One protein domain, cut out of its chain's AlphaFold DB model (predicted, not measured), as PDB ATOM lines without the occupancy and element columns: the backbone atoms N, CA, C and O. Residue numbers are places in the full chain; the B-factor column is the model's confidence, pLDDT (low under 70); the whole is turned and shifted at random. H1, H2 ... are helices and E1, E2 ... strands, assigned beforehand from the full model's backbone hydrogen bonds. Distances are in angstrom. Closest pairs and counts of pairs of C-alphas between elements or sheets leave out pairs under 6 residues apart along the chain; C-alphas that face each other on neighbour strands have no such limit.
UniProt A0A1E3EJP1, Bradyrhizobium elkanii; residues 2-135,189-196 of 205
ATOM      1  N   PRO A   2      -4.944 182.365 113.010       47.84
ATOM      2  CA  PRO A   2      -5.600 181.151 112.499       47.84
ATOM      3  C   PRO A   2      -5.065 180.545 111.192       47.84
ATOM      4  O   PRO A   2      -5.510 179.454 110.867       47.84
ATOM      5  N   ASP A   3      -4.116 181.157 110.472       66.06
ATOM      6  CA  ASP A   3      -3.743 180.689 109.118       66.06
ATOM      7  C   ASP A   3      -2.227 180.535 108.882       66.06
ATOM      8  O   ASP A   3      -1.745 180.705 107.763       66.06
ATOM      9  N   GLU A   4      -1.438 180.235 109.918       81.94
ATOM     10  CA  GLU A   4       0.005 180.013 109.741       81.94
ATOM     11  C   GLU A   4       0.295 178.579 109.271       81.94
ATOM     12  O   GLU A   4      -0.124 177.600 109.896       81.94
ATOM     13  N   ILE A   5       1.020 178.436 108.159       93.00
ATOM     14  CA  ILE A   5       1.358 177.125 107.592       93.00
ATOM     15  C   ILE A   5       2.526 176.537 108.391       93.00
ATOM     16  O   ILE A   5       3.643 177.047 108.335       93.00
ATOM     17  N   THR A   6       2.290 175.449 109.126       94.94
ATOM     18  CA  THR A   6       3.303 174.809 109.996       94.94
ATOM     19  C   THR A   6       3.859 173.493 109.444       94.94
ATOM     20  O   THR A   6       4.797 172.919 109.996       94.94
ATOM     21  N   ASN A   7       3.274 172.997 108.357       95.38
ATOM     22  CA  ASN A   7       3.543 171.702 107.736       95.38
ATOM     23  C   ASN A   7       4.033 171.857 106.287       95.38
ATOM     24  O   ASN A   7       3.688 171.053 105.417       95.38
ATOM     25  N   ALA A   8       4.798 172.915 106.003       97.31
ATOM     26  CA  ALA A   8       5.301 173.150 104.656       97.31
ATOM     27  C   ALA A   8       6.413 172.158 104.287       97.31
ATOM     28  O   ALA A   8       7.265 171.830 105.113       97.31
ATOM     29  N   VAL A   9       6.434 171.715 103.033       98.12
ATOM     30  CA  VAL A   9       7.545 170.960 102.443       98.12
ATOM     31  C   VAL A   9       8.126 171.796 101.315       98.12
ATOM     32  O   VAL A   9       7.409 172.134 100.376       98.12
ATOM     33  N   VAL A  10       9.405 172.141 101.416       97.62
ATOM     34  CA  VAL A  10      10.099 172.995 100.445       97.62
ATOM     35  C   VAL A  10      10.981 172.129  99.558       97.62
ATOM     36  O   VAL A  10      11.855 171.420 100.052       97.62
ATOM     37  N   ILE A  11      10.757 172.206  98.250       97.25
ATOM     38  CA  ILE A  11      11.502 171.468  97.234       97.25
ATOM     39  C   ILE A  11      12.397 172.445  96.472       97.25
ATOM     40  O   ILE A  11      11.909 173.297  95.728       97.25
ATOM     41  N   ASN A  12      13.706 172.311  96.667       94.81
ATOM     42  CA  ASN A  12      14.730 173.091  95.987       94.81
ATOM     43  C   ASN A  12      15.091 172.422  94.653       94.81
ATOM     44  O   ASN A  12      15.396 171.224  94.612       94.81
ATOM     45  N   SER A  13      15.092 173.206  93.579       92.19
ATOM     46  CA  SER A  13      15.388 172.729  92.225       92.19
ATOM     47  C   SER A  13      16.880 172.410  92.030       92.19
ATOM     48  O   SER A  13      17.749 172.968  92.707       92.19
ATOM     49  N   TYR A  14      17.186 171.494  91.104       90.31
ATOM     50  CA  TYR A  14      18.560 171.188  90.687       90.31
ATOM     51  C   TYR A  14      19.115 172.267  89.741       90.31
ATOM     52  O   TYR A  14      18.386 173.150  89.305       90.31
ATOM     53  N   TYR A  15      20.419 172.216  89.441       88.44
ATOM     54  CA  TYR A  15      21.155 173.320  88.798       88.44
ATOM     55  C   TYR A  15      20.528 173.833  87.496       88.44
ATOM     56  O   TYR A  15      20.361 175.033  87.314       88.44
ATOM     57  N   SER A  16      20.186 172.917  86.593       86.81
ATOM     58  CA  SER A  16      19.597 173.235  85.291       86.81
ATOM     59  C   SER A  16      18.071 173.176  85.281       86.81
ATOM     60  O   SER A  16      17.493 173.195  84.201       86.81
ATOM     61  N   GLY A  17      17.444 173.022  86.447       87.94
ATOM     62  CA  GLY A  17      16.005 172.858  86.575       87.94
ATOM     63  C   GLY A  17      15.328 174.070  87.197       87.94
ATOM     64  O   GLY A  17      15.962 174.932  87.815       87.94
ATOM     65  N   ASP A  18      14.012 174.090  87.079       90.69
ATOM     66  CA  ASP A  18      13.136 175.009  87.794       90.69
ATOM     67  C   ASP A  18      12.036 174.255  88.562       90.69
ATOM     68  O   ASP A  18      12.007 173.021  88.638       90.69
ATOM     69  N   SER A  19      11.128 174.996  89.188       91.56
ATOM     70  CA  SER A  19      10.004 174.414  89.913       91.56
ATOM     71  C   SER A  19       9.112 173.556  89.007       91.56
ATOM     72  O   SER A  19       8.613 172.522  89.458       91.56
ATOM     73  N   THR A  20       8.931 173.935  87.737       91.94
ATOM     74  CA  THR A  20       8.165 173.171  86.737       91.94
ATOM     75  C   THR A  20       8.849 171.845  86.444       91.94
ATOM     76  O   THR A  20       8.189 170.808  86.454       91.94
ATOM     77  N   ASP A  21      10.167 171.847  86.267       92.06
ATOM     78  CA  ASP A  21      10.925 170.608  86.105       92.06
ATOM     79  C   ASP A  21      10.783 169.706  87.334       92.06
ATOM     80  O   ASP A  21      10.530 168.509  87.204       92.06
ATOM     81  N   MET A  22      10.855 170.265  88.547       94.25
ATOM     82  CA  MET A  22      10.619 169.494  89.772       94.25
ATOM     83  C   MET A  22       9.193 168.931  89.846       94.25
ATOM     84  O   MET A  22       8.996 167.825  90.356       94.25
ATOM     85  N   TYR A  23       8.198 169.639  89.309       95.00
ATOM     86  CA  TYR A  23       6.832 169.131  89.184       95.00
ATOM     87  C   TYR A  23       6.767 167.922  88.241       95.00
ATOM     88  O   TYR A  23       6.215 166.882  88.614       95.00
ATOM     89  N   GLU A  24       7.360 168.015  87.049       95.19
ATOM     90  CA  GLU A  24       7.432 166.889  86.108       95.19
ATOM     91  C   GLU A  24       8.142 165.686  86.751       95.19
ATOM     92  O   GLU A  24       7.638 164.562  86.735       95.19
ATOM     93  N   GLN A  25       9.268 165.938  87.414       94.94
ATOM     94  CA  GLN A  25      10.103 164.901  88.003       94.94
ATOM     95  C   GLN A  25       9.441 164.205  89.194       94.94
ATOM     96  O   GLN A  25       9.499 162.979  89.288       94.94
ATOM     97  N   TRP A  26       8.838 164.945  90.129       95.81
ATOM     98  CA  TRP A  26       8.409 164.391  91.422       95.81
ATOM     99  C   TRP A  26       6.892 164.257  91.578       95.81
ATOM    100  O   TRP A  26       6.451 163.399  92.346       95.81
ATOM    101  N   VAL A  27       6.085 165.047  90.858       96.50
ATOM    102  CA  VAL A  27       4.611 164.943  90.891       96.50
ATOM    103  C   VAL A  27       4.087 164.053  89.776       96.50
ATOM    104  O   VAL A  27       3.248 163.194  90.023       96.50
ATOM    105  N   LYS A  28       4.559 164.241  88.541       95.56
ATOM    106  CA  LYS A  28       4.166 163.363  87.427       95.56
ATOM    107  C   LYS A  28       4.956 162.060  87.407       95.56
ATOM    108  O   LYS A  28       4.422 161.047  86.963       95.56
ATOM    109  N   GLY A  29       6.160 162.074  87.974       92.44
ATOM    110  CA  GLY A  29       7.033 160.912  88.040       92.44
ATOM    111  C   GLY A  29       7.849 160.786  86.762       92.44
ATOM    112  O   GLY A  29       7.325 160.407  85.719       92.44
ATOM    113  N   ALA A  30       9.136 161.089  86.852       92.94
ATOM    114  CA  ALA A  30      10.096 160.913  85.771       92.94
ATOM    115  C   ALA A  30      11.416 160.371  86.339       92.94
ATOM    116  O   ALA A  30      11.440 159.770  87.413       92.94
ATOM    117  N   GLU A  31      12.514 160.522  85.611       89.31
ATOM    118  CA  GLU A  31      13.773 159.833  85.898       89.31
ATOM    119  C   GLU A  31      14.304 160.073  87.323       89.31
ATOM    120  O   GLU A  31      14.678 159.115  88.000       89.31
ATOM    121  N   LEU A  32      14.234 161.305  87.844       86.75
ATOM    122  CA  LEU A  32      14.728 161.628  89.192       86.75
ATOM    123  C   LEU A  32      13.916 160.988  90.326       86.75
ATOM    124  O   LEU A  32      14.385 160.954  91.462       86.75
ATOM    125  N   SER A  33      12.705 160.508  90.047       90.06
ATOM    126  CA  SER A  33      11.879 159.752  90.994       90.06
ATOM    127  C   SER A  33      11.775 158.264  90.638       90.06
ATOM    128  O   SER A  33      10.981 157.542  91.237       90.06
ATOM    129  N   GLY A  34      12.571 157.781  89.674       91.31
ATOM    130  CA  GLY A  34      12.525 156.392  89.206       91.31
ATOM    131  C   GLY A  34      11.284 156.067  88.366       91.31
ATOM    132  O   GLY A  34      10.859 154.916  88.315       91.31
ATOM    133  N   GLY A  35      10.677 157.077  87.738       92.69
ATOM    134  CA  GLY A  35       9.486 156.941  86.897       92.69
ATOM    135  C   GLY A  35       8.170 156.865  87.671       92.69
ATOM    136  O   GLY A  35       7.136 156.562  87.078       92.69
ATOM    137  N   VAL A  36       8.174 157.129  88.983       94.69
ATOM    138  CA  VAL A  36       6.968 157.082  89.821       94.69
ATOM    139  C   VAL A  36       6.758 158.389  90.590       94.69
ATOM    140  O   VAL A  36       7.692 158.907  91.189       94.69
ATOM    141  N   PRO A  37       5.524 158.925  90.654       95.94
ATOM    142  CA  PRO A  37       5.219 160.074  91.500       95.94
ATOM    143  C   PRO A  37       5.575 159.837  92.967       95.94
ATOM    144  O   PRO A  37       5.122 158.853  93.566       95.94
ATOM    145  N   ILE A  38       6.300 160.784  93.560       96.62
ATOM    146  CA  ILE A  38       6.615 160.803  94.994       96.62
ATOM    147  C   ILE A  38       5.916 161.941  95.746       96.62
ATOM    148  O   ILE A  38       5.787 161.863  96.967       96.62
ATOM    149  N   ILE A  39       5.406 162.949  95.028       97.56
ATOM    150  CA  ILE A  39       4.539 164.011  95.548       97.56
ATOM    151  C   ILE A  39       3.114 163.811  95.020       97.56
ATOM    152  O   ILE A  39       2.907 163.651  93.820       97.56
ATOM    153  N   GLY A  40       2.121 163.858  95.907       96.56
ATOM    154  CA  GLY A  40       0.699 163.790  95.551       96.56
ATOM    155  C   GLY A  40      -0.150 163.118  96.634       96.56
ATOM    156  O   GLY A  40       0.401 162.672  97.638       96.56
ATOM    157  N   PRO A  41      -1.478 163.013  96.457       96.31
ATOM    158  CA  PRO A  41      -2.358 162.397  97.451       96.31
ATOM    159  C   PRO A  41      -1.954 160.946  97.749       96.31
ATOM    160  O   PRO A  41      -1.864 160.126  96.833       96.31
ATOM    161  N   GLY A  42      -1.687 160.636  99.020       94.56
ATOM    162  CA  GLY A  42      -1.272 159.300  99.472       94.56
ATOM    163  C   GLY A  42       0.132 158.859  99.027       94.56
ATOM    164  O   GLY A  42       0.479 157.689  99.180       94.56
ATOM    165  N   ARG A  43       0.942 159.764  98.462       96.25
ATOM    166  CA  ARG A  43       2.351 159.518  98.099       96.25
ATOM    167  C   ARG A  43       3.284 159.800  99.289       96.25
ATOM    168  O   ARG A  43       2.829 160.385 100.271       96.25
ATOM    169  N   PRO A  44       4.579 159.416  99.236       95.25
ATOM    170  CA  PRO A  44       5.526 159.689 100.323       95.25
ATOM    171  C   PRO A  44       5.528 161.151 100.790       95.25
ATOM    172  O   PRO A  44       5.491 161.415 101.992       95.25
ATOM    173  N   ILE A  45       5.493 162.100  99.850       96.62
ATOM    174  CA  ILE A  45       5.210 163.510 100.127       96.62
ATOM    175  C   ILE A  45       3.730 163.758  99.821       96.62
ATOM    176  O   ILE A  45       3.332 164.101  98.704       96.62
ATOM    177  N   ASP A  46       2.908 163.537 100.841       97.31
ATOM    178  CA  ASP A  46       1.456 163.557 100.713       97.31
ATOM    179  C   ASP A  46       0.888 164.986 100.709       97.31
ATOM    180  O   ASP A  46       0.871 165.664 101.739       97.31
ATOM    181  N   THR A  47       0.353 165.436  99.572       96.75
ATOM    182  CA  THR A  47      -0.281 166.765  99.440       96.75
ATOM    183  C   THR A  47      -1.600 166.891 100.214       96.75
ATOM    184  O   THR A  47      -2.124 167.993 100.388       96.75
ATOM    185  N   ASP A  48      -2.153 165.778 100.702       96.00
ATOM    186  CA  ASP A  48      -3.296 165.790 101.616       96.00
ATOM    187  C   ASP A  48      -2.884 166.147 103.046       96.00
ATOM    188  O   ASP A  48      -3.722 166.565 103.849       96.00
ATOM    189  N   ARG A  49      -1.591 166.029 103.356       95.00
ATOM    190  CA  ARG A  49      -1.030 166.243 104.692       95.00
ATOM    191  C   ARG A  49      -0.081 167.424 104.765       95.00
ATOM    192  O   ARG A  49       0.007 168.030 105.825       95.00
ATOM    193  N   TYR A  50       0.606 167.740 103.675       96.88
ATOM    194  CA  TYR A  50       1.635 168.769 103.621       96.88
ATOM    195  C   TYR A  50       1.286 169.871 102.631       96.88
ATOM    196  O   TYR A  50       0.629 169.641 101.615       96.88
ATOM    197  N   TYR A  51       1.769 171.073 102.929       96.31
ATOM    198  CA  TYR A  51       1.714 172.200 102.011       96.31
ATOM    199  C   TYR A  51       3.010 172.244 101.199       96.31
ATOM    200  O   TYR A  51       4.062 172.620 101.715       96.31
ATOM    201  N   VAL A  52       2.963 171.795  99.946       97.38
ATOM    202  CA  VAL A  52       4.180 171.617  99.140       97.38
ATOM    203  C   VAL A  52       4.484 172.886  98.348       97.38
ATOM    204  O   VAL A  52       3.639 173.369  97.591       97.38
ATOM    205  N   VAL A  53       5.707 173.391  98.504       96.69
ATOM    206  CA  VAL A  53       6.235 174.559  97.796       96.69
ATOM    207  C   VAL A  53       7.454 174.141  96.986       96.69
ATOM    208  O   VAL A  53       8.432 173.642  97.537       96.69
ATOM    209  N   MET A  54       7.403 174.366  95.678       95.69
ATOM    210  CA  MET A  54       8.549 174.199  94.783       95.69
ATOM    211  C   MET A  54       9.089 175.574  94.416       95.69
ATOM    212  O   MET A  54       8.307 176.442  94.021       95.69
ATOM    213  N   VAL A  55      10.399 175.768  94.571       92.31
ATOM    214  CA  VAL A  55      11.045 177.075  94.398       92.31
ATOM    215  C   VAL A  55      11.998 177.086  93.209       92.31
ATOM    216  O   VAL A  55      12.822 176.182  93.032       92.31
ATOM    217  N   ASP A  56      11.895 178.142  92.407       89.56
ATOM    218  CA  ASP A  56      12.864 178.439  91.355       89.56
ATOM    219  C   ASP A  56      14.192 178.937  91.953       89.56
ATOM    220  O   ASP A  56      14.178 179.751  92.886       89.56
ATOM    221  N   PRO A  57      15.347 178.517  91.406       83.00
ATOM    222  CA  PRO A  57      16.631 179.097  91.777       83.00
ATOM    223  C   PRO A  57      16.742 180.563  91.343       83.00
ATOM    224  O   PRO A  57      16.250 180.970  90.283       83.00
ATOM    225  N   LEU A  58      17.481 181.355  92.123       82.75
ATOM    226  CA  LEU A  58      17.945 182.661  91.658       82.75
ATOM    227  C   LEU A  58      18.881 182.468  90.457       82.75
ATOM    228  O   LEU A  58      19.753 181.606  90.477       82.75
ATOM    229  N   GLY A  59      18.697 183.278  89.417       74.69
ATOM    230  CA  GLY A  59      19.488 183.241  88.189       74.69
ATOM    231  C   GLY A  59      19.034 182.244  87.123       74.69
ATOM    232  O   GLY A  59      19.613 182.253  86.038       74.69
ATOM    233  N   THR A  60      17.993 181.438  87.364       74.12
ATOM    234  CA  THR A  60      17.457 180.545  86.327       74.12
ATOM    235  C   THR A  60      16.868 181.337  85.155       74.12
ATOM    236  O   THR A  60      16.165 182.343  85.331       74.12
ATOM    237  N   TRP A  61      17.172 180.872  83.939       59.41
ATOM    238  CA  TRP A  61      16.778 181.506  82.684       59.41
ATOM    239  C   TRP A  61      15.267 181.747  82.628       59.41
ATOM    240  O   TRP A  61      14.465 180.825  82.700       59.41
ATOM    241  N   GLY A  62      14.868 183.012  82.493       57.97
ATOM    242  CA  GLY A  62      13.467 183.388  82.291       57.97
ATOM    243  C   GLY A  62      12.609 183.502  83.556       57.97
ATOM    244  O   GLY A  62      11.537 184.104  83.475       57.97
ATOM    245  N   VAL A  63      13.070 183.021  84.716       58.78
ATOM    246  CA  VAL A  63      12.297 183.063  85.973       58.78
ATOM    247  C   VAL A  63      12.834 184.054  86.985       58.78
ATOM    248  O   VAL A  63      12.080 184.528  87.806       58.78
ATOM    249  N   SER A  64      14.077 184.505  86.867       53.28
ATOM    250  CA  SER A  64      14.521 185.747  87.495       53.28
ATOM    251  C   SER A  64      15.214 186.549  86.407       53.28
ATOM    252  O   SER A  64      16.207 186.126  85.818       53.28
ATOM    253  N   LYS A  65      14.625 187.684  86.026       53.81
ATOM    254  CA  LYS A  65      15.101 188.512  84.911       53.81
ATOM    255  C   LYS A  65      16.410 189.249  85.252       53.81
ATOM    256  O   LYS A  65      16.554 190.418  84.916       53.81
ATOM    257  N   LEU A  66      17.388 188.582  85.873       50.28
ATOM    258  CA  LEU A  66      18.743 189.111  86.066       50.28
ATOM    259  C   LEU A  66      19.327 189.610  84.733       50.28
ATOM    260  O   LEU A  66      20.041 190.609  84.695       50.28
ATOM    261  N   SER A  67      18.970 188.946  83.628       50.31
ATOM    262  CA  SER A  67      19.397 189.283  82.270       50.31
ATOM    263  C   SER A  67      18.687 190.487  81.629       50.31
ATOM    264  O   SER A  67      19.237 191.042  80.683       50.31
ATOM    265  N   HIS A  68      17.532 190.962  82.126       53.66
ATOM    266  CA  HIS A  68      16.911 192.205  81.623       53.66
ATOM    267  C   HIS A  68      17.474 193.431  82.355       53.66
ATOM    268  O   HIS A  68      16.778 194.105  83.111       53.66
ATOM    269  N   GLY A  69      18.755 193.714  82.121       62.12
ATOM    270  CA  GLY A  69      19.371 195.002  82.449       62.12
ATOM    271  C   GLY A  69      20.721 194.892  83.146       62.12
ATOM    272  O   GLY A  69      21.640 195.630  82.797       62.12
ATOM    273  N   LEU A  70      20.873 193.956  84.090       70.69
ATOM    274  CA  LEU A  70      22.132 193.784  84.818       70.69
ATOM    275  C   LEU A  70      23.051 192.774  84.123       70.69
ATOM    276  O   LEU A  70      24.226 193.072  83.921       70.69
ATOM    277  N   GLY A  71      22.538 191.616  83.697       75.88
ATOM    278  CA  GLY A  71      23.355 190.573  83.072       75.88
ATOM    279  C   GLY A  71      24.556 190.226  83.957       75.88
ATOM    280  O   GLY A  71      24.389 189.933  85.137       75.88
ATOM    281  N   ILE A  72      25.770 190.355  83.421       79.81
ATOM    282  CA  ILE A  72      27.018 190.147  84.179       79.81
ATOM    283  C   ILE A  72      27.248 191.163  85.312       79.81
ATOM    284  O   ILE A  72      28.095 190.935  86.167       79.81
ATOM    285  N   LYS A  73      26.520 192.288  85.324       82.00
ATOM    286  CA  LYS A  73      26.558 193.285  86.406       82.00
ATOM    287  C   LYS A  73      25.700 192.879  87.604       82.00
ATOM    288  O   LYS A  73      25.681 193.605  88.594       82.00
ATOM    289  N   PHE A  74      24.944 191.782  87.511       81.62
ATOM    290  CA  PHE A  74      24.197 191.293  88.659       81.62
ATOM    291  C   PHE A  74      25.181 190.859  89.757       81.62
ATOM    292  O   PHE A  74      26.188 190.220  89.435       81.62
ATOM    293  N   PRO A  75      24.926 191.200  91.033       84.00
ATOM    294  CA  PRO A  75      25.795 190.792  92.125       84.00
ATOM    295  C   PRO A  75      26.001 189.280  92.143       84.00
ATOM    296  O   PRO A  75      25.061 188.509  91.950       84.00
ATOM    297  N   GLN A  76      27.233 188.856  92.402       85.12
ATOM    298  CA  GLN A  76      27.508 187.449  92.666       85.12
ATOM    299  C   GLN A  76      26.679 187.007  93.876       85.12
ATOM    300  O   GLN A  76      26.608 187.725  94.873       85.12
ATOM    301  N   TYR A  77      26.046 185.844  93.772       86.56
ATOM    302  CA  TYR A  77      25.229 185.263  94.829       86.56
ATOM    303  C   TYR A  77      25.669 183.827  95.093       86.56
ATOM    304  O   TYR A  77      26.289 183.166  94.259       86.56
ATOM    305  N   THR A  78      25.334 183.350  96.278       89.44
ATOM    306  CA  THR A  78      25.709 182.040  96.798       89.44
ATOM    307  C   THR A  78      24.467 181.213  97.125       89.44
ATOM    308  O   THR A  78      23.335 181.706  97.096       89.44
ATOM    309  N   TYR A  79      24.655 179.947  97.502       89.62
ATOM    310  CA  TYR A  79      23.556 179.129  98.025       89.62
ATOM    311  C   TYR A  79      22.961 179.688  99.327       89.62
ATOM    312  O   TYR A  79      21.774 179.485  99.576       89.62
ATOM    313  N   TYR A  80      23.740 180.437 100.120       91.31
ATOM    314  CA  TYR A  80      23.235 181.140 101.304       91.31
ATOM    315  C   TYR A  80      22.223 182.223 100.920       91.31
ATOM    316  O   TYR A  80      21.166 182.327 101.540       91.31
ATOM    317  N   ASP A  81      22.506 182.979  99.856       90.88
ATOM    318  CA  ASP A  81      21.609 184.027  99.360       90.88
ATOM    319  C   ASP A  81      20.309 183.436  98.804       90.88
ATOM    320  O   ASP A  81      19.226 183.951  99.086       90.88
ATOM    321  N   MET A  82      20.398 182.320  98.070       91.38
ATOM    322  CA  MET A  82      19.217 181.597  97.582       91.38
ATOM    323  C   MET A  82      18.319 181.127  98.730       91.38
ATOM    324  O   MET A  82      17.113 181.376  98.720       91.38
ATOM    325  N   VAL A  83      18.900 180.473  99.740       94.50
ATOM    326  CA  VAL A  83      18.143 179.978 100.896       94.50
ATOM    327  C   VAL A  83      17.539 181.130 101.692       94.50
ATOM    328  O   VAL A  83      16.372 181.045 102.071       94.50
ATOM    329  N   GLN A  84      18.257 182.240 101.873       94.81
ATOM    330  CA  GLN A  84      17.698 183.423 102.531       94.81
ATOM    331  C   GLN A  84      16.550 184.061 101.760       94.81
ATOM    332  O   GLN A  84      15.544 184.446 102.362       94.81
ATOM    333  N   ALA A  85      16.664 184.167 100.437       93.00
ATOM    334  CA  ALA A  85      15.573 184.660  99.609       93.00
ATOM    335  C   ALA A  85      14.329 183.773  99.770       93.00
ATOM    336  O   ALA A  85      13.234 184.284 100.020       93.00
ATOM    337  N   ASN A  86      14.508 182.450  99.729       94.62
ATOM    338  CA  ASN A  86      13.428 181.487  99.927       94.62
ATOM    339  C   ASN A  86      12.835 181.567 101.345       94.62
ATOM    340  O   ASN A  86      11.616 181.537 101.495       94.62
ATOM    341  N   TYR A  87      13.656 181.732 102.385       96.31
ATOM    342  CA  TYR A  87      13.202 181.922 103.766       96.31
ATOM    343  C   TYR A  87      12.310 183.148 103.926       96.31
ATOM    344  O   TYR A  87      11.194 183.028 104.433       96.31
ATOM    345  N   ARG A  88      12.755 184.309 103.437       95.38
ATOM    346  CA  ARG A  88      11.968 185.549 103.492       95.38
ATOM    347  C   ARG A  88      10.673 185.421 102.704       95.38
ATOM    348  O   ARG A  88       9.612 185.789 103.193       95.38
ATOM    349  N   MET A  89      10.729 184.831 101.512       94.50
ATOM    350  CA  MET A  89       9.542 184.566 100.702       94.50
ATOM    351  C   MET A  89       8.523 183.695 101.456       94.50
ATOM    352  O   MET A  89       7.350 184.055 101.560       94.50
ATOM    353  N   LEU A  90       8.965 182.570 102.022       95.19
ATOM    354  CA  LEU A  90       8.097 181.641 102.743       95.19
ATOM    355  C   LEU A  90       7.506 182.274 104.007       95.19
ATOM    356  O   LEU A  90       6.295 182.212 104.215       95.19
ATOM    357  N   ARG A  91       8.341 182.912 104.829       94.50
ATOM    358  CA  ARG A  91       7.926 183.475 106.115       94.50
ATOM    359  C   ARG A  91       7.123 184.760 105.948       94.50
ATOM    360  O   ARG A  91       6.017 184.889 106.468       94.50
ATOM    361  N   ASP A  92       7.672 185.725 105.218       94.00
ATOM    362  CA  ASP A  92       7.144 187.086 105.198       94.00
ATOM    363  C   ASP A  92       5.967 187.227 104.224       94.00
ATOM    364  O   ASP A  92       5.044 187.998 104.506       94.00
ATOM    365  N   HIS A  93       5.937 186.447 103.135       92.12
ATOM    366  CA  HIS A  93       4.893 186.543 102.108       92.12
ATOM    367  C   HIS A  93       3.897 185.380 102.124       92.12
ATOM    368  O   HIS A  93       2.695 185.634 102.076       92.12
ATOM    369  N   LEU A  94       4.358 184.127 102.229       92.12
ATOM    370  CA  LEU A  94       3.457 182.962 102.282       92.12
ATOM    371  C   LEU A  94       2.951 182.632 103.692       92.12
ATOM    372  O   LEU A  94       2.065 181.791 103.826       92.12
ATOM    373  N   LYS A  95       3.486 183.287 104.731       94.56
ATOM    374  CA  LYS A  95       3.129 183.051 106.141       94.56
ATOM    375  C   LYS A  95       3.322 181.588 106.557       94.56
ATOM    376  O   LYS A  95       2.517 181.005 107.284       94.56
ATOM    377  N   VAL A  96       4.410 180.989 106.075       95.94
ATOM    378  CA  VAL A  96       4.896 179.701 106.562       95.94
ATOM    379  C   VAL A  96       5.615 179.943 107.886       95.94
ATOM    380  O   VAL A  96       6.620 180.646 107.933       95.94
ATOM    381  N   ALA A  97       5.083 179.372 108.962       95.25
ATOM    382  CA  ALA A  97       5.679 179.432 110.295       95.25
ATOM    383  C   ALA A  97       6.847 178.455 110.423       95.25
ATOM    384  O   ALA A  97       7.818 178.699 111.137       95.25
ATOM    385  N   ARG A  98       6.694 177.290 109.779       95.62
ATOM    386  CA  ARG A  98       7.577 176.141 109.942       95.62
ATOM    387  C   ARG A  98       7.570 175.264 108.698       95.62
ATOM    388  O   ARG A  98       6.525 174.956 108.122       95.62
ATOM    389  N   VAL A  99       8.762 174.821 108.329       97.50
ATOM    390  CA  VAL A  99       9.004 173.842 107.279       97.50
ATOM    391  C   VAL A  99       9.213 172.483 107.943       97.50
ATOM    392  O   VAL A  99      10.133 172.274 108.736       97.50
ATOM    393  N   ALA A 100       8.334 171.539 107.630       97.56
ATOM    394  CA  ALA A 100       8.444 170.162 108.089       97.56
ATOM    395  C   ALA A 100       9.626 169.452 107.418       97.56
ATOM    396  O   ALA A 100      10.347 168.712 108.081       97.56
ATOM    397  N   LEU A 101       9.845 169.708 106.125       97.94
ATOM    398  CA  LEU A 101      10.913 169.093 105.340       97.94
ATOM    399  C   LEU A 101      11.446 170.065 104.284       97.94
ATOM    400  O   LEU A 101      10.671 170.585 103.483       97.94
ATOM    401  N   ALA A 102      12.761 170.253 104.242       97.69
ATOM    402  CA  ALA A 102      13.445 170.775 103.062       97.69
ATOM    403  C   ALA A 102      14.042 169.604 102.272       97.69
ATOM    404  O   ALA A 102      14.640 168.696 102.854       97.69
ATOM    405  N   ALA A 103      13.870 169.605 100.953       97.00
ATOM    406  CA  ALA A 103      14.361 168.548 100.080       97.00
ATOM    407  C   ALA A 103      14.876 169.098  98.748       97.00
ATOM    408  O   ALA A 103      14.476 170.180  98.319       97.00
ATOM    409  N   GLY A 104      15.735 168.342  98.068       94.50
ATOM    410  CA  GLY A 104      16.195 168.686  96.723       94.50
ATOM    411  C   GLY A 104      17.316 167.785  96.211       94.50
ATOM    412  O   GLY A 104      17.908 167.014  96.970       94.50
ATOM    413  N   VAL A 105      17.612 167.910  94.913       93.19
ATOM    414  CA  VAL A 105      18.617 167.101  94.202       93.19
ATOM    415  C   VAL A 105      19.795 167.962  93.742       93.19
ATOM    416  O   VAL A 105      19.592 169.076  93.262       93.19
ATOM    417  N   SER A 106      21.027 167.455  93.851       92.19
ATOM    418  CA  SER A 106      22.261 168.122  93.408       92.19
ATOM    419  C   SER A 106      22.407 169.515  94.033       92.19
ATOM    420  O   SER A 106      22.504 169.619  95.257       92.19
ATOM    421  N   MET A 107      22.332 170.590  93.244       92.81
ATOM    422  CA  MET A 107      22.258 171.966  93.749       92.81
ATOM    423  C   MET A 107      21.143 172.152  94.794       92.81
ATOM    424  O   MET A 107      21.345 172.820  95.807       92.81
ATOM    425  N   GLY A 108      19.974 171.541  94.589       92.19
ATOM    426  CA  GLY A 108      18.878 171.550  95.557       92.19
ATOM    427  C   GLY A 108      19.203 170.762  96.831       92.19
ATOM    428  O   GLY A 108      18.754 171.124  97.919       92.19
ATOM    429  N   GLY A 109      20.037 169.724  96.727       93.12
ATOM    430  CA  GLY A 109      20.578 168.991  97.874       93.12
ATOM    431  C   GLY A 109      21.540 169.855  98.694       93.12
ATOM    432  O   GLY A 109      21.427 169.912  99.916       93.12
ATOM    433  N   THR A 110      22.417 170.610  98.029       93.81
ATOM    434  CA  THR A 110      23.294 171.597  98.682       93.81
ATOM    435  C   THR A 110      22.492 172.709  99.363       93.81
ATOM    436  O   THR A 110      22.744 173.015 100.525       93.81
ATOM    437  N   GLN A 111      21.465 173.261  98.709       94.44
ATOM    438  CA  GLN A 111      20.554 174.226  99.345       94.44
ATOM    439  C   GLN A 111      19.848 173.628 100.570       94.44
ATOM    440  O   GLN A 111      19.697 174.299 101.587       94.44
ATOM    441  N   THR A 112      19.457 172.352 100.509       95.81
ATOM    442  CA  THR A 112      18.845 171.642 101.643       95.81
ATOM    443  C   THR A 112      19.801 171.556 102.838       95.81
ATOM    444  O   THR A 112      19.370 171.729 103.973       95.81
ATOM    445  N   TYR A 113      21.105 171.377 102.613       93.75
ATOM    446  CA  TYR A 113      22.090 171.478 103.694       93.75
ATOM    447  C   TYR A 113      22.126 172.884 104.308       93.75
ATOM    448  O   TYR A 113      22.053 173.042 105.527       93.75
ATOM    449  N   VAL A 114      22.185 173.911 103.457       94.69
ATOM    450  CA  VAL A 114      22.234 175.319 103.878       94.69
ATOM    451  C   VAL A 114      21.000 175.702 104.704       94.69
ATOM    452  O   VAL A 114      21.141 176.407 105.699       94.69
ATOM    453  N   TRP A 115      19.816 175.175 104.378       95.56
ATOM    454  CA  TRP A 115      18.608 175.320 105.199       95.56
ATOM    455  C   TRP A 115      18.811 174.872 106.650       95.56
ATOM    456  O   TRP A 115      18.447 175.606 107.569       95.56
ATOM    457  N   GLY A 116      19.416 173.699 106.852       93.06
ATOM    458  CA  GLY A 116      19.694 173.155 108.182       93.06
ATOM    459  C   GLY A 116      20.676 173.992 108.993       93.06
ATOM    460  O   GLY A 116      20.531 174.107 110.204       93.06
ATOM    461  N   VAL A 117      21.658 174.598 108.324       93.12
ATOM    462  CA  VAL A 117      22.665 175.446 108.978       93.12
ATOM    463  C   VAL A 117      22.104 176.829 109.298       93.12
ATOM    464  O   VAL A 117      22.311 177.349 110.390       93.12
ATOM    465  N   MET A 118      21.405 177.445 108.346       94.62
ATOM    466  CA  MET A 118      20.955 178.831 108.467       94.62
ATOM    467  C   MET A 118      19.687 178.991 109.301       94.62
ATOM    468  O   MET A 118      19.511 180.013 109.965       94.62
ATOM    469  N   HIS A 119      18.782 178.016 109.232       96.50
ATOM    470  CA  HIS A 119      17.450 178.112 109.821       96.50
ATOM    471  C   HIS A 119      17.046 176.825 110.569       96.50
ATOM    472  O   HIS A 119      15.968 176.284 110.302       96.50
ATOM    473  N   PRO A 120      17.866 176.343 111.526       95.38
ATOM    474  CA  PRO A 120      17.641 175.066 112.214       95.38
ATOM    475  C   PRO A 120      16.309 175.009 112.976       95.38
ATOM    476  O   PRO A 120      15.678 173.961 113.027       95.38
ATOM    477  N   GLU A 121      15.833 176.137 113.508       95.50
ATOM    478  CA  GLU A 121      14.551 176.196 114.233       95.50
ATOM    479  C   GLU A 121      13.328 176.302 113.311       95.50
ATOM    480  O   GLU A 121      12.189 176.085 113.725       95.50
ATOM    481  N   TYR A 122      13.546 176.649 112.041       96.19
ATOM    482  CA  TYR A 122      12.482 176.815 111.055       96.19
ATOM    483  C   TYR A 122      12.238 175.535 110.249       96.19
ATOM    484  O   TYR A 122      11.119 175.305 109.792       96.19
ATOM    485  N   VAL A 123      13.269 174.698 110.076       97.25
ATOM    486  CA  VAL A 123      13.233 173.472 109.266       97.25
ATOM    487  C   VAL A 123      13.429 172.245 110.150       97.25
ATOM    488  O   VAL A 123      14.444 172.108 110.816       97.25
ATOM    489  N   SER A 124      12.471 171.319 110.135       97.00
ATOM    490  CA  SER A 124      12.471 170.176 111.070       97.00
ATOM    491  C   SER A 124      13.221 168.949 110.561       97.00
ATOM    492  O   SER A 124      13.684 168.139 111.357       97.00
ATOM    493  N   ALA A 125      13.294 168.779 109.243       97.12
ATOM    494  CA  ALA A 125      13.938 167.641 108.607       97.12
ATOM    495  C   ALA A 125      14.528 168.040 107.255       97.12
ATOM    496  O   ALA A 125      14.047 168.967 106.597       97.12
ATOM    497  N   LEU A 126      15.551 167.299 106.836       96.94
ATOM    498  CA  LEU A 126      16.290 167.525 105.600       96.94
ATOM    499  C   LEU A 126      16.362 166.223 104.799       96.94
ATOM    500  O   LEU A 126      16.736 165.185 105.342       96.94
ATOM    501  N   MET A 127      16.055 166.279 103.504       96.12
ATOM    502  CA  MET A 127      16.259 165.175 102.561       96.12
ATOM    503  C   MET A 127      17.188 165.629 101.434       96.12
ATOM    504  O   MET A 127      16.763 166.254 100.461       96.12
ATOM    505  N   LEU A 128      18.474 165.318 101.588       93.69
ATOM    506  CA  LEU A 128      19.530 165.719 100.666       93.69
ATOM    507  C   LEU A 128      19.803 164.594  99.670       93.69
ATOM    508  O   LEU A 128      20.155 163.488 100.075       93.69
ATOM    509  N   ILE A 129      19.684 164.875  98.372       92.50
ATOM    510  CA  ILE A 129      19.921 163.875  97.325       92.50
ATOM    511  C   ILE A 129      21.048 164.366  96.419       92.50
ATOM    512  O   ILE A 129      20.896 165.358  95.714       92.50
ATOM    513  N   GLY A 130      22.198 163.692  96.441       88.56
ATOM    514  CA  GLY A 130      23.320 163.991  95.539       88.56
ATOM    515  C   GLY A 130      23.884 165.417  95.641       88.56
ATOM    516  O   GLY A 130      24.467 165.901  94.676       88.56
ATOM    517  N   GLY A 131      23.666 166.108  96.763       84.69
ATOM    518  CA  GLY A 131      24.245 167.422  97.048       84.69
ATOM    519  C   GLY A 131      25.571 167.312  97.798       84.69
ATOM    520  O   GLY A 131      25.862 166.288  98.412       84.69
ATOM    521  N   THR A 132      26.351 168.390  97.784       83.50
ATOM    522  CA  THR A 132      27.600 168.504  98.551       83.50
ATOM    523  C   THR A 132      27.566 169.710  99.489       83.50
ATOM    524  O   THR A 132      26.886 170.699  99.208       83.50
ATOM    525  N   THR A 133      28.296 169.646 100.601       77.31
ATOM    526  CA  THR A 133      28.501 170.782 101.515       77.31
ATOM    527  C   THR A 133      29.530 171.775 100.973       77.31
ATOM    528  O   THR A 133      29.501 172.950 101.331       77.31
ATOM    529  N   GLN A 134      30.412 171.312 100.083       68.00
ATOM    530  CA  GLN A 134      31.452 172.100  99.438       68.00
ATOM    531  C   GLN A 134      31.792 171.501  98.070       68.00
ATOM    532  O   GLN A 134      31.851 170.282  97.909       68.00
ATOM    533  N   SER A 135      32.027 172.347  97.071       64.38
ATOM    534  CA  SER A 135      32.615 171.895  95.811       64.38
ATOM    535  C   SER A 135      34.102 171.605  96.024       64.38
ATOM    536  O   SER A 135      34.848 172.481  96.467       64.38
ATOM    537  N   MET A 189      -0.774 172.833  96.624       56.91
ATOM    538  CA  MET A 189       0.532 172.846  95.998       56.91
ATOM    539  C   MET A 189       0.685 174.167  95.266       56.91
ATOM    540  O   MET A 189      -0.184 174.521  94.464       56.91
ATOM    541  N   ILE A 190       1.775 174.879  95.549       69.94
ATOM    542  CA  ILE A 190       2.120 176.090  94.814       69.94
ATOM    543  C   ILE A 190       3.481 175.910  94.154       69.94
ATOM    544  O   ILE A 190       4.479 175.571  94.790       69.94
ATOM    545  N   LEU A 191       3.475 176.153  92.849       59.44
ATOM    546  CA  LEU A 191       4.653 176.334  92.029       59.44
ATOM    547  C   LEU A 191       5.034 177.815  92.120       59.44
ATOM    548  O   LEU A 191       4.325 178.652  91.554       59.44
ATOM    549  N   LEU A 192       6.068 178.166  92.890       55.66
ATOM    550  CA  LEU A 192       6.519 179.555  92.945       55.66
ATOM    551  C   LEU A 192       7.645 179.776  91.951       55.66
ATOM    552  O   LEU A 192       8.794 179.403  92.182       55.66
ATOM    553  N   SER A 193       7.271 180.466  90.878       41.41
ATOM    554  CA  SER A 193       8.206 181.037  89.931       41.41
ATOM    555  C   SER A 193       8.386 182.526  90.186       41.41
ATOM    556  O   SER A 193       7.404 183.252  90.349       41.41
ATOM    557  N   TRP A 194       9.631 183.004  90.165       37.56
ATOM    558  CA  TRP A 194       9.995 184.421  90.311       37.56
ATOM    559  C   TRP A 194       9.615 185.271  89.075       37.56
ATOM    560  O   TRP A 194      10.243 186.284  88.760       37.56
ATOM    561  N   ARG A 195       8.558 184.910  88.341       34.88
ATOM    562  CA  ARG A 195       8.029 185.737  87.252       34.88
ATOM    563  C   ARG A 195       7.605 187.086  87.830       34.88
ATOM    564  O   ARG A 195       6.719 187.142  88.677       34.88
ATOM    565  N   CYS A 196       8.246 188.169  87.377       28.06
ATOM    566  CA  CYS A 196       7.900 189.538  87.763       28.06
ATOM    567  C   CYS A 196       6.379 189.728  87.771       28.06
ATOM    568  O   CYS A 196       5.730 189.593  86.731       28.06
TER     569      CYS A 196
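AT A GLANCE: This is residues 2 to 135 and 189 to 196 of the 205 residues of a protein of Bradyrhizobium elkanii (UniProt A0A1E3EJP1). A twisted sheet of five parallel strands forms the core, with H2 and H3 covering one face and H1 the other, making three layers. Two long stretches have no named element: residues 30 to 50, whose C-alphas lie 14 to 21 A from the mean of all C-alphas, and residues 56 to 78, whose C-alphas lie 7 to 26 A from it. The printed part has 142 residues, with three named helices and five named strands in the order E1 H1 E2 H2 E3 H3 E4 E5; the sheet's order is E4 E3 E1 E2 E5. The class is mixed, helices and strands, with under half of the residues in named elements. The whole is compact, with a radius of gyration of the C-alphas of 14.6 A and spans of 46 by 37 by 31 A.

HOW THE PARTS SIT: The parallel sheet runs E4, residues 126 to 129, E3, residues 99 to 105, E1, residues 8 to 12, E2, residues 51 to 55, and E5, residues 189 to 192. It is twisted, its C-alphas lying up to 4.3 A off the best plane. Within hydrogen-bond range are N 127 and O 102 at 2.9 A for E4 and E3, N 12 and O 103 at 2.8 A for E3 and E1, N 11 and O 53 at 2.8 A for E1 and E2, and N 192 and O 54 at 3.0 A for E2 and E5. H3, residues 107 to 118, is on the sheet at a height of 7.5 A and runs along the strands, at 16 degrees to E3 on the local plane; its closest C-alphas to E3 are those of Thr 112 and Ala 102, 5.7 A apart. H2, residues 79 to 93, is on the same face at a height of 9.9 A, over E1 and E2. With residues 79 to 83 alone H2 touches H3, the closest C-alphas being those of Tyr 79 and Gln 111, 5.9 A apart. Their tilt is 69.7 degrees, steep but only just short of about perpendicular, and they run the same way. H1, residues 19 to 29, is on the opposite face at a height of 8.7 A; the closest C-alphas of H1 and E2 are those of Ser 19 and Met 54, 5.1 A apart. H1 is apart from H2 and H3. E1, H1, E2 and E3, H3, E4 are strand-helix-strand units, parallel neighbour strands with a helix between; E2, H2, E3 is a split one, with E1 between its strands. The three crossovers are right-handed. Every O i to N i+4 pair is within hydrogen-bond range in H2 and H3, and 5 of 7 in H1.

IN THESE COORDINATES: E1 begins at C-alpha 8 (5.301, 173.150, 104.656) and measures 12.8 A; E2 measures 13.0 A, E3 17.6 A, E4 9.7 A and E5 9.5 A. H1 measures 14.0 A, H2 20.5 A and H3 16.3 A. E5 ends at C-alpha 192 (6.519, 179.555, 92.945).

THE WHOLE: The C-alphas of Gly 42 and Lys 73, the two farthest apart, are 45.8 A apart. Residues 136 to 188 are not printed, and C-alphas 135 and 189 are 32.1 A apart across the cut. The links H1 to E2 and E2 to H2 are long. Mean pLDDT of the printed part is 86.7; residues 2 to 3, 61 to 69, 134 to 135 and 189 to 196 are under 70.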